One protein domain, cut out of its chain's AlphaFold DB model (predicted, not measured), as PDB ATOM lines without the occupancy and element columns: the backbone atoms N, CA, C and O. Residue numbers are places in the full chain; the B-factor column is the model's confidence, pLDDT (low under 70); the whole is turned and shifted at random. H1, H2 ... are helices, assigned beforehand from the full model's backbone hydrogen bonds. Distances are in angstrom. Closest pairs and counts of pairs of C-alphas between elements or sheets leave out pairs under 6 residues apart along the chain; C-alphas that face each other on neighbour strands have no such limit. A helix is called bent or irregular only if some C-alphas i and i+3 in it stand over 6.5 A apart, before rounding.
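AT A GLANCE: This is residues 58 to 152 of the 1126 residues of an uncharacterized protein of Kaistia sp. 32K (UniProt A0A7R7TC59). Two long helices, the bent H3 and H5, run side by side the same way as the core of a flat body, with short H4 packed on both of them near one end. Short H2 folds back on H3a at the far end, and H1 stands at a steep tilt near H5 and H3b. The printed part has 95 residues with five named helices, H1 to H5 in chain order, and no named strand; the class is all helix. It is compact, with a radius of gyration of the C-alphas of 12.8 A, and spans 39 by 29 by 15 A.

HOW THE PARTS SIT: H1, residues 67 to 73, is close to but not clearly touching H5, residues 118 to 133: the closest C-alphas, of Leu 73 and Ala 126, are 6.4 A apart. H3, residues 84 to 102, was assigned as one helix by its hydrogen bonds but is bent, C-alphas 91 and 94 being 6.8 A apart; its arms H3a, 84 to 91, and H3b, 94 to 102, stand at a shallow tilt of 25 degrees. H2, residues 77 to 82, touches H3a only at the corner, closest at the C-alphas of Ala 80 and Ala 87, 4.5 A. H3b touches H5 at a shallow tilt of 13 degrees, the same way, closest at the C-alphas of Ala 101 and Leu 130, 6.2 A. H3a touches H5 through residues 119 to 123 of H5 alone, closest at the C-alphas of Met 86 and His 119, 6.3 A. H4, residues 106 to 110, touches H3b, closest at the C-alphas of Leu 97 and Ile 109, 6.3 A, and touches H5, closest at those of Ala 106 and Leu 131, 6.2 A. Every O i to N i+4 pair is within hydrogen-bond range in H2, H3a, H3b and H4; H1 has 2 of 3 and H5 11 of 12.

IN THESE COORDINATES: H1 begins at C-alpha 67, (136.155, 159.059, 158.670). H3a is 10.1 A and H3b 12.2 A long. H5, 23.3 A long, ends at C-alpha 133, (150.183, 152.873, 163.197).

THE WHOLE: The C-alphas of Gly 58 and Thr 82, the two farthest apart, are 38.9 A apart. The printed part has no cut and no long link between named helices, but residues 134 to 152 hold no named element. Mean pLDDT of the printed part is 77.8; residues under 70 include 58 to 59, 81 to 82 and 117 to 119.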
ATOM      1  N   GLY A  58     151.020 139.272 168.843       60.28
ATOM      2  CA  GLY A  58     150.515 139.954 170.037       60.28
ATOM      3  C   GLY A  58     149.419 140.991 169.760       60.28
ATOM      4  O   GLY A  58     149.102 141.314 168.612       60.28
ATOM      5  N   GLN A  59     148.810 141.502 170.836       63.28
ATOM      6  CA  GLN A  59     147.924 142.665 170.758       63.28
ATOM      7  C   GLN A  59     148.738 143.953 170.869       63.28
ATOM      8  O   GLN A  59     149.559 144.120 171.769       63.28
ATOM      9  N   HIS A  60     148.472 144.858 169.939       71.44
ATOM     10  CA  HIS A  60     149.046 146.190 169.860       71.44
ATOM     11  C   HIS A  60     148.049 147.241 170.367       71.44
ATOM     12  O   HIS A  60     146.878 146.943 170.612       71.44
ATOM     13  N   ALA A  61     148.492 148.495 170.494       67.88
ATOM     14  CA  ALA A  61     147.592 149.602 170.802       67.88
ATOM     15  C   ALA A  61     146.488 149.718 169.721       67.88
ATOM     16  O   ALA A  61     146.825 149.777 168.534       67.88
ATOM     17  N   PRO A  62     145.194 149.773 170.100       76.38
ATOM     18  CA  PRO A  62     144.097 149.989 169.163       76.38
ATOM     19  C   PRO A  62     144.277 151.239 168.297       76.38
ATOM     20  O   PRO A  62     144.609 152.317 168.796       76.38
ATOM     21  N   VAL A  63     144.007 151.097 167.000       77.06
ATOM     22  CA  VAL A  63     144.020 152.189 166.021       77.06
ATOM     23  C   VAL A  63     142.624 152.356 165.441       77.06
ATOM     24  O   VAL A  63     142.174 151.562 164.617       77.06
ATOM     25  N   VAL A  64     141.956 153.425 165.867       80.50
ATOM     26  CA  VAL A  64     140.729 153.934 165.247       80.50
ATOM     27  C   VAL A  64     141.120 155.106 164.351       80.50
ATOM     28  O   VAL A  64     141.826 156.014 164.790       80.50
ATOM     29  N   LEU A  65     140.690 155.066 163.092       78.50
ATOM     30  CA  LEU A  65     140.868 156.156 162.131       78.50
ATOM     31  C   LEU A  65     139.640 157.074 162.143       78.50
ATOM     32  O   LEU A  65     138.529 156.598 162.366       78.50
ATOM     33  N   THR A  66     139.820 158.366 161.853       80.50
ATOM     34  CA  THR A  66     138.682 159.263 161.573       80.50
ATOM     35  C   THR A  66     138.080 158.956 160.198       80.50
ATOM     36  O   THR A  66     138.758 158.395 159.333       80.50
ATOM     37  N   ASP A  67     136.829 159.349 159.946       74.56
ATOM     38  CA  ASP A  67     136.155 159.059 158.670       74.56
ATOM     39  C   ASP A  67     136.917 159.607 157.450       74.56
ATOM     40  O   ASP A  67     137.041 158.925 156.432       74.56
ATOM     41  N   GLU A  68     137.541 160.783 157.571       73.75
ATOM     42  CA  GLU A  68     138.410 161.371 156.539       73.75
ATOM     43  C   GLU A  68     139.636 160.499 156.212       73.75
ATOM     44  O   GLU A  68     140.126 160.476 155.080       73.75
ATOM     45  N   GLN A  69     140.166 159.789 157.210       76.81
ATOM     46  CA  GLN A  69     141.318 158.894 157.084       76.81
ATOM     47  C   GLN A  69     140.887 157.526 156.531       76.81
ATOM     48  O   GLN A  69     141.597 156.932 155.717       76.81
ATOM     49  N   VAL A  70     139.689 157.059 156.901       79.75
ATOM     50  CA  VAL A  70     139.035 155.882 156.308       79.75
ATOM     51  C   VAL A  70     138.731 156.109 154.823       79.75
ATOM     52  O   VAL A  70     138.971 155.215 154.009       79.75
ATOM     53  N   GLU A  71     138.259 157.296 154.435       80.25
ATOM     54  CA  GLU A  71     137.940 157.622 153.039       80.25
ATOM     55  C   GLU A  71     139.190 157.618 152.141       80.25
ATOM     56  O   GLU A  71     139.159 157.073 151.037       80.25
ATOM     57  N   GLN A  72     140.341 158.090 152.637       78.50
ATOM     58  CA  GLN A  72     141.626 158.030 151.914       78.50
ATOM     59  C   GLN A  72     142.070 156.587 151.573       78.50
ATOM     60  O   GLN A  72     142.754 156.347 150.567       78.50
ATOM     61  N   LEU A  73     141.634 155.595 152.358       79.12
ATOM     62  CA  LEU A  73     141.905 154.176 152.110       79.12
ATOM     63  C   LEU A  73     140.933 153.520 151.105       79.12
ATOM     64  O   LEU A  73     141.243 152.436 150.591       79.12
ATOM     65  N   LYS A  74     139.806 154.158 150.762       82.62
ATOM     66  CA  LYS A  74     138.840 153.683 149.751       82.62
ATOM     67  C   LYS A  74     139.278 154.021 148.317       82.62
ATOM     68  O   LYS A  74     140.211 154.788 148.079       82.62
ATOM     69  N   TYR A  75     138.637 153.410 147.328       80.56
ATOM     70  CA  TYR A  75     138.580 153.909 145.949       80.56
ATOM     71  C   TYR A  75     137.435 154.928 145.811       80.56
ATOM     72  O   TYR A  75     136.414 154.735 146.473       80.56
ATOM     73  N   PRO A  76     137.541 155.944 144.927       79.69
ATOM     74  CA  PRO A  76     136.457 156.898 144.679       79.69
ATOM     75  C   PRO A  76     135.132 156.206 144.339       79.69
ATOM     76  O   PRO A  76     135.121 155.237 143.572       79.69
ATOM     77  N   ALA A  77     134.023 156.715 144.882       73.25
ATOM     78  CA  ALA A  77     132.705 156.081 144.794       73.25
ATOM     79  C   ALA A  77     132.265 155.781 143.347       73.25
ATOM     80  O   ALA A  77     131.790 154.685 143.066       73.25
ATOM     81  N   GLU A  78     132.516 156.696 142.411       71.94
ATOM     82  CA  GLU A  78     132.236 156.548 140.972       71.94
ATOM     83  C   GLU A  78     132.967 155.349 140.336       71.94
ATOM     84  O   GLU A  78     132.395 154.570 139.565       71.94
ATOM     85  N   LYS A  79     134.243 155.158 140.702       67.12
ATOM     86  CA  LYS A  79     135.076 154.046 140.221       67.12
ATOM     87  C   LYS A  79     134.695 152.731 140.911       67.12
ATOM     88  O   LYS A  79     134.754 151.677 140.288       67.12
ATOM     89  N   ALA A  80     134.226 152.779 142.160       72.25
ATOM     90  CA  ALA A  80     133.654 151.620 142.846       72.25
ATOM     91  C   ALA A  80     132.286 151.200 142.272       72.25
ATOM     92  O   ALA A  80     132.044 150.008 142.101       72.25
ATOM     93  N   ALA A  81     131.415 152.148 141.913       63.69
ATOM     94  CA  ALA A  81     130.099 151.870 141.327       63.69
ATOM     95  C   ALA A  81     130.194 151.135 139.978       63.69
ATOM     96  O   ALA A  81     129.363 150.281 139.666       63.69
ATOM     97  N   THR A  82     131.233 151.432 139.195       59.53
ATOM     98  CA  THR A  82     131.490 150.820 137.881       59.53
ATOM     99  C   THR A  82     132.396 149.580 137.941       59.53
ATOM    100  O   THR A  82     132.332 148.742 137.040       59.53
ATOM    101  N   ASN A  83     133.200 149.399 138.999       72.31
ATOM    102  CA  ASN A  83     134.128 148.273 139.143       72.31
ATOM    103  C   ASN A  83     133.877 147.444 140.421       72.31
ATOM    104  O   ASN A  83     134.209 147.846 141.539       72.31
ATOM    105  N   LYS A  84     133.386 146.210 140.231       72.44
ATOM    106  CA  LYS A  84     133.060 145.261 141.312       72.44
ATOM    107  C   LYS A  84     134.243 144.897 142.223       72.44
ATOM    108  O   LYS A  84     134.016 144.603 143.394       72.44
ATOM    109  N   GLU A  85     135.486 144.926 141.737       69.94
ATOM    110  CA  GLU A  85     136.670 144.664 142.572       69.94
ATOM    111  C   GLU A  85     137.003 145.857 143.482       69.94
ATOM    112  O   GLU A  85     137.374 145.675 144.643       69.94
ATOM    113  N   MET A  86     136.808 147.085 142.990       79.00
ATOM    114  CA  MET A  86     136.973 148.305 143.791       79.00
ATOM    115  C   MET A  86     135.861 148.433 144.841       79.00
ATOM    116  O   MET A  86     136.147 148.746 145.997       79.00
ATOM    117  N   ALA A  87     134.619 148.081 144.486       78.81
ATOM    118  CA  ALA A  87     133.523 147.933 145.446       78.81
ATOM    119  C   ALA A  87     133.829 146.880 146.530       78.81
ATOM    120  O   ALA A  87     133.579 147.123 147.708       78.81
ATOM    121  N   ALA A  88     134.411 145.731 146.166       78.62
ATOM    122  CA  ALA A  88     134.794 144.699 147.133       78.62
ATOM    123  C   ALA A  88     135.911 145.163 148.089       78.62
ATOM    124  O   ALA A  88     135.870 144.840 149.281       78.62
ATOM    125  N   HIS A  89     136.874 145.967 147.615       84.56
ATOM    126  CA  HIS A  89     137.850 146.613 148.500       84.56
ATOM    127  C   HIS A  89     137.158 147.539 149.507       84.56
ATOM    128  O   HIS A  89     137.297 147.320 150.713       84.56
ATOM    129  N   ASN A  90     136.365 148.500 149.022       87.88
ATOM    130  CA  ASN A  90     135.688 149.503 149.852       87.88
ATOM    131  C   ASN A  90     134.726 148.889 150.878       87.88
ATOM    132  O   ASN A  90     134.729 149.294 152.036       87.88
ATOM    133  N   ASN A  91     133.913 147.919 150.454       84.44
ATOM    134  CA  ASN A  91     132.737 147.480 151.209       84.44
ATOM    135  C   ASN A  91     132.963 146.163 151.974       84.44
ATOM    136  O   ASN A  91     132.131 145.797 152.801       84.44
ATOM    137  N   VAL A  92     134.044 145.417 151.694       81.38
ATOM    138  CA  VAL A  92     134.256 144.063 152.258       81.38
ATOM    139  C   VAL A  92     135.670 143.831 152.796       81.38
ATOM    140  O   VAL A  92     135.833 143.058 153.742       81.38
ATOM    141  N   HIS A  93     136.708 144.447 152.219       85.94
ATOM    142  CA  HIS A  93     138.094 144.216 152.652       85.94
ATOM    143  C   HIS A  93     138.620 145.289 153.601       85.94
ATOM    144  O   HIS A  93     139.155 144.940 154.650       85.94
ATOM    145  N   LEU A  94     138.454 146.569 153.263       88.50
ATOM    146  CA  LEU A  94     138.887 147.673 154.115       88.50
ATOM    147  C   LEU A  94     138.165 147.694 155.482       88.50
ATOM    148  O   LEU A  94     138.874 147.782 156.483       88.50
ATOM    149  N   PRO A  95     136.827 147.519 155.585       89.62
ATOM    150  CA  PRO A  95     136.140 147.566 156.878       89.62
ATOM    151  C   PRO A  95     136.645 146.511 157.867       89.62
ATOM    152  O   PRO A  95     136.787 146.802 159.046       89.62
ATOM    153  N   LYS A  96     137.012 145.316 157.385       86.50
ATOM    154  CA  LYS A  96     137.554 144.236 158.228       86.50
ATOM    155  C   LYS A  96     138.980 144.507 158.704       86.50
ATOM    156  O   LYS A  96     139.336 144.146 159.818       86.50
ATOM    157  N   LEU A  97     139.804 145.155 157.880       88.38
ATOM    158  CA  LEU A  97     141.137 145.584 158.311       88.38
ATOM    159  C   LEU A  97     141.041 146.672 159.391       88.38
ATOM    160  O   LEU A  97     141.791 146.623 160.362       88.38
ATOM    161  N   LEU A  98     140.085 147.596 159.254       87.69
ATOM    162  CA  LEU A  98     139.787 148.617 160.263       87.69
ATOM    163  C   LEU A  98     139.210 148.004 161.549       87.69
ATOM    164  O   LEU A  98     139.637 148.383 162.632       87.69
ATOM    165  N   GLU A  99     138.323 147.011 161.445       86.38
ATOM    166  CA  GLU A  99     137.808 146.232 162.582       86.38
ATOM    167  C   GLU A  99     138.949 145.562 163.367       86.38
ATOM    168  O   GLU A  99     139.014 145.690 164.588       86.38
ATOM    169  N   HIS A 100     139.899 144.904 162.693       84.38
ATOM    170  CA  HIS A 100     141.059 144.307 163.366       84.38
ATOM    171  C   HIS A 100     141.986 145.364 163.993       84.38
ATOM    172  O   HIS A 100     142.428 145.188 165.129       84.38
ATOM    173  N   ALA A 101     142.232 146.491 163.314       83.44
ATOM    174  CA  ALA A 101     143.068 147.574 163.839       83.44
ATOM    175  C   ALA A 101     142.449 148.268 165.068       83.44
ATOM    176  O   ALA A 101     143.139 148.492 166.065       83.44
ATOM    177  N   ALA A 102     141.137 148.513 165.048       78.12
ATOM    178  CA  ALA A 102     140.375 149.063 166.169       78.12
ATOM    179  C   ALA A 102     140.311 148.116 167.384       78.12
ATOM    180  O   ALA A 102     140.044 148.565 168.494       78.12
ATOM    181  N   ASN A 103     140.604 146.824 167.196       76.44
ATOM    182  CA  ASN A 103     140.747 145.829 168.265       76.44
ATOM    183  C   ASN A 103     142.215 145.561 168.671       76.44
ATOM    184  O   ASN A 103     142.468 144.664 169.474       76.44
ATOM    185  N   GLY A 104     143.196 146.286 168.114       74.75
ATOM    186  CA  GLY A 104     144.623 146.055 168.393       74.75
ATOM    187  C   GLY A 104     145.191 144.756 167.791       74.75
ATOM    188  O   GLY A 104     146.312 144.358 168.108       74.75
ATOM    189  N   ASP A 105     144.445 144.076 166.918       76.62
ATOM    190  CA  ASP A 105     144.726 142.714 166.456       76.62
ATOM    191  C   ASP A 105     145.634 142.682 165.214       76.62
ATOM    192  O   ASP A 105     145.206 142.439 164.079       76.62
ATOM    193  N   ALA A 106     146.932 142.914 165.434       78.75
ATOM    194  CA  ALA A 106     147.946 142.781 164.388       78.75
ATOM    195  C   ALA A 106     147.992 141.349 163.821       78.75
ATOM    196  O   ALA A 106     148.239 141.155 162.629       78.75
ATOM    197  N   THR A 107     147.698 140.343 164.650       77.50
ATOM    198  CA  THR A 107     147.700 138.923 164.276       77.50
ATOM    199  C   THR A 107     146.691 138.605 163.178       77.50
ATOM    200  O   THR A 107     147.019 137.868 162.249       77.50
ATOM    201  N   ALA A 108     145.478 139.163 163.230       78.06
ATOM    202  CA  ALA A 108     144.478 138.979 162.178       78.06
ATOM    203  C   ALA A 108     144.813 139.742 160.888       78.06
ATOM    204  O   ALA A 108     144.567 139.229 159.790       78.06
ATOM    205  N   ILE A 109     145.431 140.924 160.990       84.12
ATOM    206  CA  ILE A 109     145.893 141.677 159.815       84.12
ATOM    207  C   ILE A 109     147.027 140.911 159.111       84.12
ATOM    208  O   ILE A 109     146.939 140.647 157.912       84.12
ATOM    209  N   LEU A 110     148.040 140.455 159.857       83.00
ATOM    210  CA  LEU A 110     149.131 139.612 159.347       83.00
ATOM    211  C   LEU A 110     148.634 138.228 158.892       83.00
ATOM    212  O   LEU A 110     149.168 137.647 157.950       83.00
ATOM    213  N   GLY A 111     147.589 137.702 159.532       79.44
ATOM    214  CA  GLY A 111     146.927 136.448 159.177       79.44
ATOM    215  C   GLY A 111     146.021 136.538 157.945       79.44
ATOM    216  O   GLY A 111     145.561 135.506 157.452       79.44
ATOM    217  N   THR A 112     145.771 137.735 157.414       83.19
ATOM    218  CA  THR A 112     144.948 137.936 156.218       83.19
ATOM    219  C   THR A 112     145.694 137.520 154.942       83.19
ATOM    220  O   THR A 112     146.918 137.588 154.849       83.19
ATOM    221  N   GLY A 113     144.943 137.052 153.937       80.81
ATOM    222  CA  GLY A 113     145.465 136.758 152.597       80.81
ATOM    223  C   GLY A 113     145.361 137.954 151.643       80.81
ATOM    224  O   GLY A 113     144.340 138.654 151.624       80.81
ATOM    225  N   PHE A 114     146.387 138.154 150.817       84.31
ATOM    226  CA  PHE A 114     146.536 139.263 149.875       84.31
ATOM    227  C   PHE A 114     146.952 138.712 148.504       84.31
ATOM    228  O   PHE A 114     147.975 138.048 148.382       84.31
ATOM    229  N   GLY A 115     146.154 138.952 147.461       77.31
ATOM    230  CA  GLY A 115     146.482 138.523 146.097       77.31
ATOM    231  C   GLY A 115     147.525 139.417 145.414       77.31
ATOM    232  O   GLY A 115     148.120 140.301 146.027       77.31
ATOM    233  N   THR A 116     147.712 139.214 144.111       70.56
ATOM    234  CA  THR A 116     148.657 139.977 143.271       70.56
ATOM    235  C   THR A 116     147.982 140.974 142.316       70.56
ATOM    236  O   THR A 116     148.668 141.766 141.670       70.56
ATOM    237  N   ASN A 117     146.646 140.968 142.227       65.88
ATOM    238  CA  ASN A 117     145.873 141.890 141.386       65.88
ATOM    239  C   ASN A 117     145.775 143.307 141.993       65.88
ATOM    240  O   ASN A 117     146.093 143.538 143.162       65.88
ATOM    241  N   SER A 118     145.322 144.276 141.192       56.66
ATOM    242  CA  SER A 118     145.364 145.704 141.543       56.66
ATOM    243  C   SER A 118     144.582 146.067 142.811       56.66
ATOM    244  O   SER A 118     145.060 146.893 143.587       56.66
ATOM    245  N   HIS A 119     143.438 145.425 143.085       69.94
ATOM    246  CA  HIS A 119     142.714 145.657 144.344       69.94
ATOM    247  C   HIS A 119     143.449 145.052 145.555       69.94
ATOM    248  O   HIS A 119     143.440 145.630 146.642       69.94
ATOM    249  N   SER A 120     144.147 143.921 145.381       73.00
ATOM    250  CA  SER A 120     144.973 143.341 146.446       73.00
ATOM    251  C   SER A 120     146.182 144.215 146.784       73.00
ATOM    252  O   SER A 120     146.574 144.247 147.948       73.00
ATOM    253  N   LYS A 121     146.707 144.991 145.822       77.44
ATOM    254  CA  LYS A 121     147.732 146.013 146.093       77.44
ATOM    255  C   LYS A 121     147.240 147.063 147.093       77.44
ATOM    256  O   LYS A 121     147.891 147.261 148.118       77.44
ATOM    257  N   LYS A 122     146.065 147.678 146.870       80.12
ATOM    258  CA  LYS A 122     145.520 148.672 147.821       80.12
ATOM    259  C   LYS A 122     145.103 148.034 149.156       80.12
ATOM    260  O   LYS A 122     145.291 148.650 150.203       80.12
ATOM    261  N   LYS A 123     144.642 146.777 149.151       85.31
ATOM    262  CA  LYS A 123     144.369 146.005 150.377       85.31
ATOM    263  C   LYS A 123     145.629 145.774 151.230       85.31
ATOM    264  O   LYS A 123     145.579 145.980 152.439       85.31
ATOM    265  N   ALA A 124     146.743 145.359 150.623       84.12
ATOM    266  CA  ALA A 124     148.011 145.141 151.329       84.12
ATOM    267  C   ALA A 124     148.621 146.457 151.838       84.12
ATOM    268  O   ALA A 124     149.118 146.513 152.959       84.12
ATOM    269  N   LEU A 125     148.512 147.539 151.057       83.81
ATOM    270  CA  LEU A 125     148.933 148.875 151.482       83.81
ATOM    271  C   LEU A 125     148.153 149.352 152.721       83.81
ATOM    272  O   LEU A 125     148.768 149.768 153.697       83.81
ATOM    273  N   ALA A 126     146.821 149.219 152.721       85.81
ATOM    274  CA  ALA A 126     145.986 149.571 153.873       85.81
ATOM    275  C   ALA A 126     146.327 148.740 155.126       85.81
ATOM    276  O   ALA A 126     146.436 149.288 156.218       85.81
ATOM    277  N   ALA A 127     146.563 147.432 154.967       88.88
ATOM    278  CA  ALA A 127     147.009 146.565 156.057       88.88
ATOM    279  C   ALA A 127     148.367 147.002 156.641       88.88
ATOM    280  O   ALA A 127     148.508 147.084 157.858       88.88
ATOM    281  N   ASN A 128     149.340 147.341 155.790       87.00
ATOM    282  CA  ASN A 128     150.660 147.821 156.215       87.00
ATOM    283  C   ASN A 128     150.619 149.193 156.903       87.00
ATOM    284  O   ASN A 128     151.376 149.421 157.844       87.00
ATOM    285  N   VAL A 129     149.725 150.089 156.475       83.06
ATOM    286  CA  VAL A 129     149.488 151.378 157.147       83.06
ATOM    287  C   VAL A 129     148.952 151.165 158.561       83.06
ATOM    288  O   VAL A 129     149.500 151.724 159.510       83.06
ATOM    289  N   LEU A 130     147.934 150.315 158.719       85.38
ATOM    290  CA  LEU A 130     147.342 150.027 160.027       85.38
ATOM    291  C   LEU A 130     148.353 149.343 160.960       85.38
ATOM    292  O   LEU A 130     148.543 149.808 162.079       85.38
ATOM    293  N   LEU A 131     149.089 148.333 160.478       83.69
ATOM    294  CA  LEU A 131     150.172 147.686 161.235       83.69
ATOM    295  C   LEU A 131     151.247 148.681 161.700       83.69
ATOM    296  O   LEU A 131     151.659 148.632 162.858       83.69
ATOM    297  N   GLY A 132     151.658 149.613 160.832       79.00
ATOM    298  CA  GLY A 132     152.618 150.660 161.184       79.00
ATOM    299  C   GLY A 132     152.093 151.622 162.254       79.00
ATOM    300  O   GLY A 132     152.813 151.945 163.195       79.00
ATOM    301  N   MET A 133     150.823 152.033 162.172       77.06
ATOM    302  CA  MET A 133     150.183 152.873 163.197       77.06
ATOM    303  C   MET A 133     149.999 152.151 164.540       77.06
ATOM    304  O   MET A 133     150.082 152.782 165.592       77.06
ATOM    305  N   MET A 134     149.785 150.834 164.507       77.25
ATOM    306  CA  MET A 134     149.728 149.961 165.684       77.25
ATOM    307  C   MET A 134     151.121 149.728 166.307       77.25
ATOM    308  O   MET A 134     151.232 149.129 167.376       77.25
ATOM    309  N   GLY A 135     152.199 150.191 165.663       71.69
ATOM    310  CA  GLY A 135     153.576 149.978 166.110       71.69
ATOM    311  C   GLY A 135     154.086 148.554 165.868       71.69
ATOM    312  O   GLY A 135     154.978 148.097 166.578       71.69
ATOM    313  N   SER A 136     153.514 147.824 164.907       77.62
ATOM    314  CA  SER A 136     154.008 146.503 164.522       77.62
ATOM    315  C   SER A 136     155.203 146.623 163.577       77.62
ATOM    316  O   SER A 136     155.156 147.336 162.575       77.62
ATOM    317  N   SER A 137     156.278 145.895 163.879       74.94
ATOM    318  CA  SER A 137     157.479 145.802 163.035       74.94
ATOM    319  C   SER A 137     157.270 144.939 161.782       74.94
ATOM    320  O   SER A 137     158.104 144.942 160.875       74.94
ATOM    321  N   HIS A 138     156.159 144.203 161.714       81.00
ATOM    322  CA  HIS A 138     155.832 143.285 160.629       81.00
ATOM    323  C   HIS A 138     155.004 143.942 159.518       81.00
ATOM    324  O   HIS A 138     154.196 144.838 159.759       81.00
ATOM    325  N   LYS A 139     155.183 143.452 158.285       83.88
ATOM    326  CA  LYS A 139     154.496 143.926 157.077       83.88
ATOM    327  C   LYS A 139     153.998 142.740 156.250       83.88
ATOM    328  O   LYS A 139     154.636 141.694 156.224       83.88
ATOM    329  N   VAL A 140     152.872 142.920 155.565       85.38
ATOM    330  CA  VAL A 140     152.277 141.938 154.649       85.38
ATOM    331  C   VAL A 140     152.715 142.172 153.205       85.38
ATOM    332  O   VAL A 140     152.849 143.317 152.762       85.38
ATOM    333  N   GLU A 141     152.891 141.083 152.458       81.06
ATOM    334  CA  GLU A 141     153.347 141.100 151.061       81.06
ATOM    335  C   GLU A 141     152.246 140.728 150.050       81.06
ATOM    336  O   GLU A 141     151.200 140.165 150.384       81.06
ATOM    337  N   LEU A 142     152.483 141.034 148.771       77.75
ATOM    338  CA  LEU A 142     151.577 140.685 147.673       77.75
ATOM    339  C   LEU A 142     151.722 139.205 147.303       77.75
ATOM    340  O   LEU A 142     152.822 138.727 147.046       77.75
ATOM    341  N   GLY A 143     150.604 138.485 147.233       68.50
ATOM    342  CA  GLY A 143     150.593 137.026 147.079       68.50
ATOM    343  C   GLY A 143     150.649 136.253 148.404       68.50
ATOM    344  O   GLY A 143     150.562 135.025 148.379       68.50
ATOM    345  N   GLN A 144     150.746 136.934 149.553       83.75
ATOM    346  CA  GLN A 144     150.707 136.309 150.877       83.75
ATOM    347  C   GLN A 144     149.400 135.524 151.089       83.75
ATOM    348  O   GLN A 144     148.296 136.060 150.952       83.75
ATOM    349  N   ALA A 145     149.507 134.256 151.487       72.62
ATOM    350  CA  ALA A 145     148.349 133.429 151.807       72.62
ATOM    351  C   ALA A 145     147.862 133.671 153.249       72.62
ATOM    352  O   ALA A 145     148.624 134.061 154.134       72.62
ATOM    353  N   ALA A 146     146.577 133.421 153.510       76.62
ATOM    354  CA  ALA A 146     146.021 133.589 154.852       76.62
ATOM    355  C   ALA A 146     146.728 132.659 155.861       76.62
ATOM    356  O   ALA A 146     146.845 131.455 155.627       76.62
ATOM    357  N   GLY A 147     147.220 133.226 156.964       68.06
ATOM    358  CA  GLY A 147     148.038 132.536 157.969       68.06
ATOM    359  C   GLY A 147     149.477 132.199 157.541       68.06
ATOM    360  O   GLY A 147     150.185 131.532 158.297       68.06
ATOM    361  N   SER A 148     149.950 132.625 156.358       73.44
ATOM    362  CA  SER A 148     151.315 132.305 155.903       73.44
ATOM    363  C   SER A 148     152.400 133.243 156.440       73.44
ATOM    364  O   SER A 148     153.576 132.920 156.301       73.44
ATOM    365  N   HIS A 149     152.040 134.383 157.040       80.94
ATOM    366  CA  HIS A 149     153.015 135.337 157.571       80.94
ATOM    367  C   HIS A 149     153.778 134.752 158.785       80.94
ATOM    368  O   HIS A 149     153.126 134.265 159.716       80.94
ATOM    369  N   PRO A 150     155.128 134.818 158.845       72.38
ATOM    370  CA  PRO A 150     155.922 134.159 159.888       72.38
ATOM    371  C   PRO A 150     155.519 134.507 161.326       72.38
ATOM    372  O   PRO A 150     155.402 133.612 162.158       72.38
ATOM    373  N   ALA A 151     155.209 135.776 161.614       68.69
ATOM    374  CA  ALA A 151     154.813 136.215 162.958       68.69
ATOM    375  C   ALA A 151     153.490 135.603 163.466       68.69
ATOM    376  O   ALA A 151     153.211 135.674 164.654       68.69
ATOM    377  N   VAL A 152     152.696 134.976 162.589       71.25
ATOM    378  CA  VAL A 152     151.447 134.258 162.923       71.25
ATOM    379  C   VAL A 152     151.725 132.763 163.225       71.25
ATOM    380  O   VAL A 152     150.840 131.999 163.623       71.25
TER     381      VAL A 152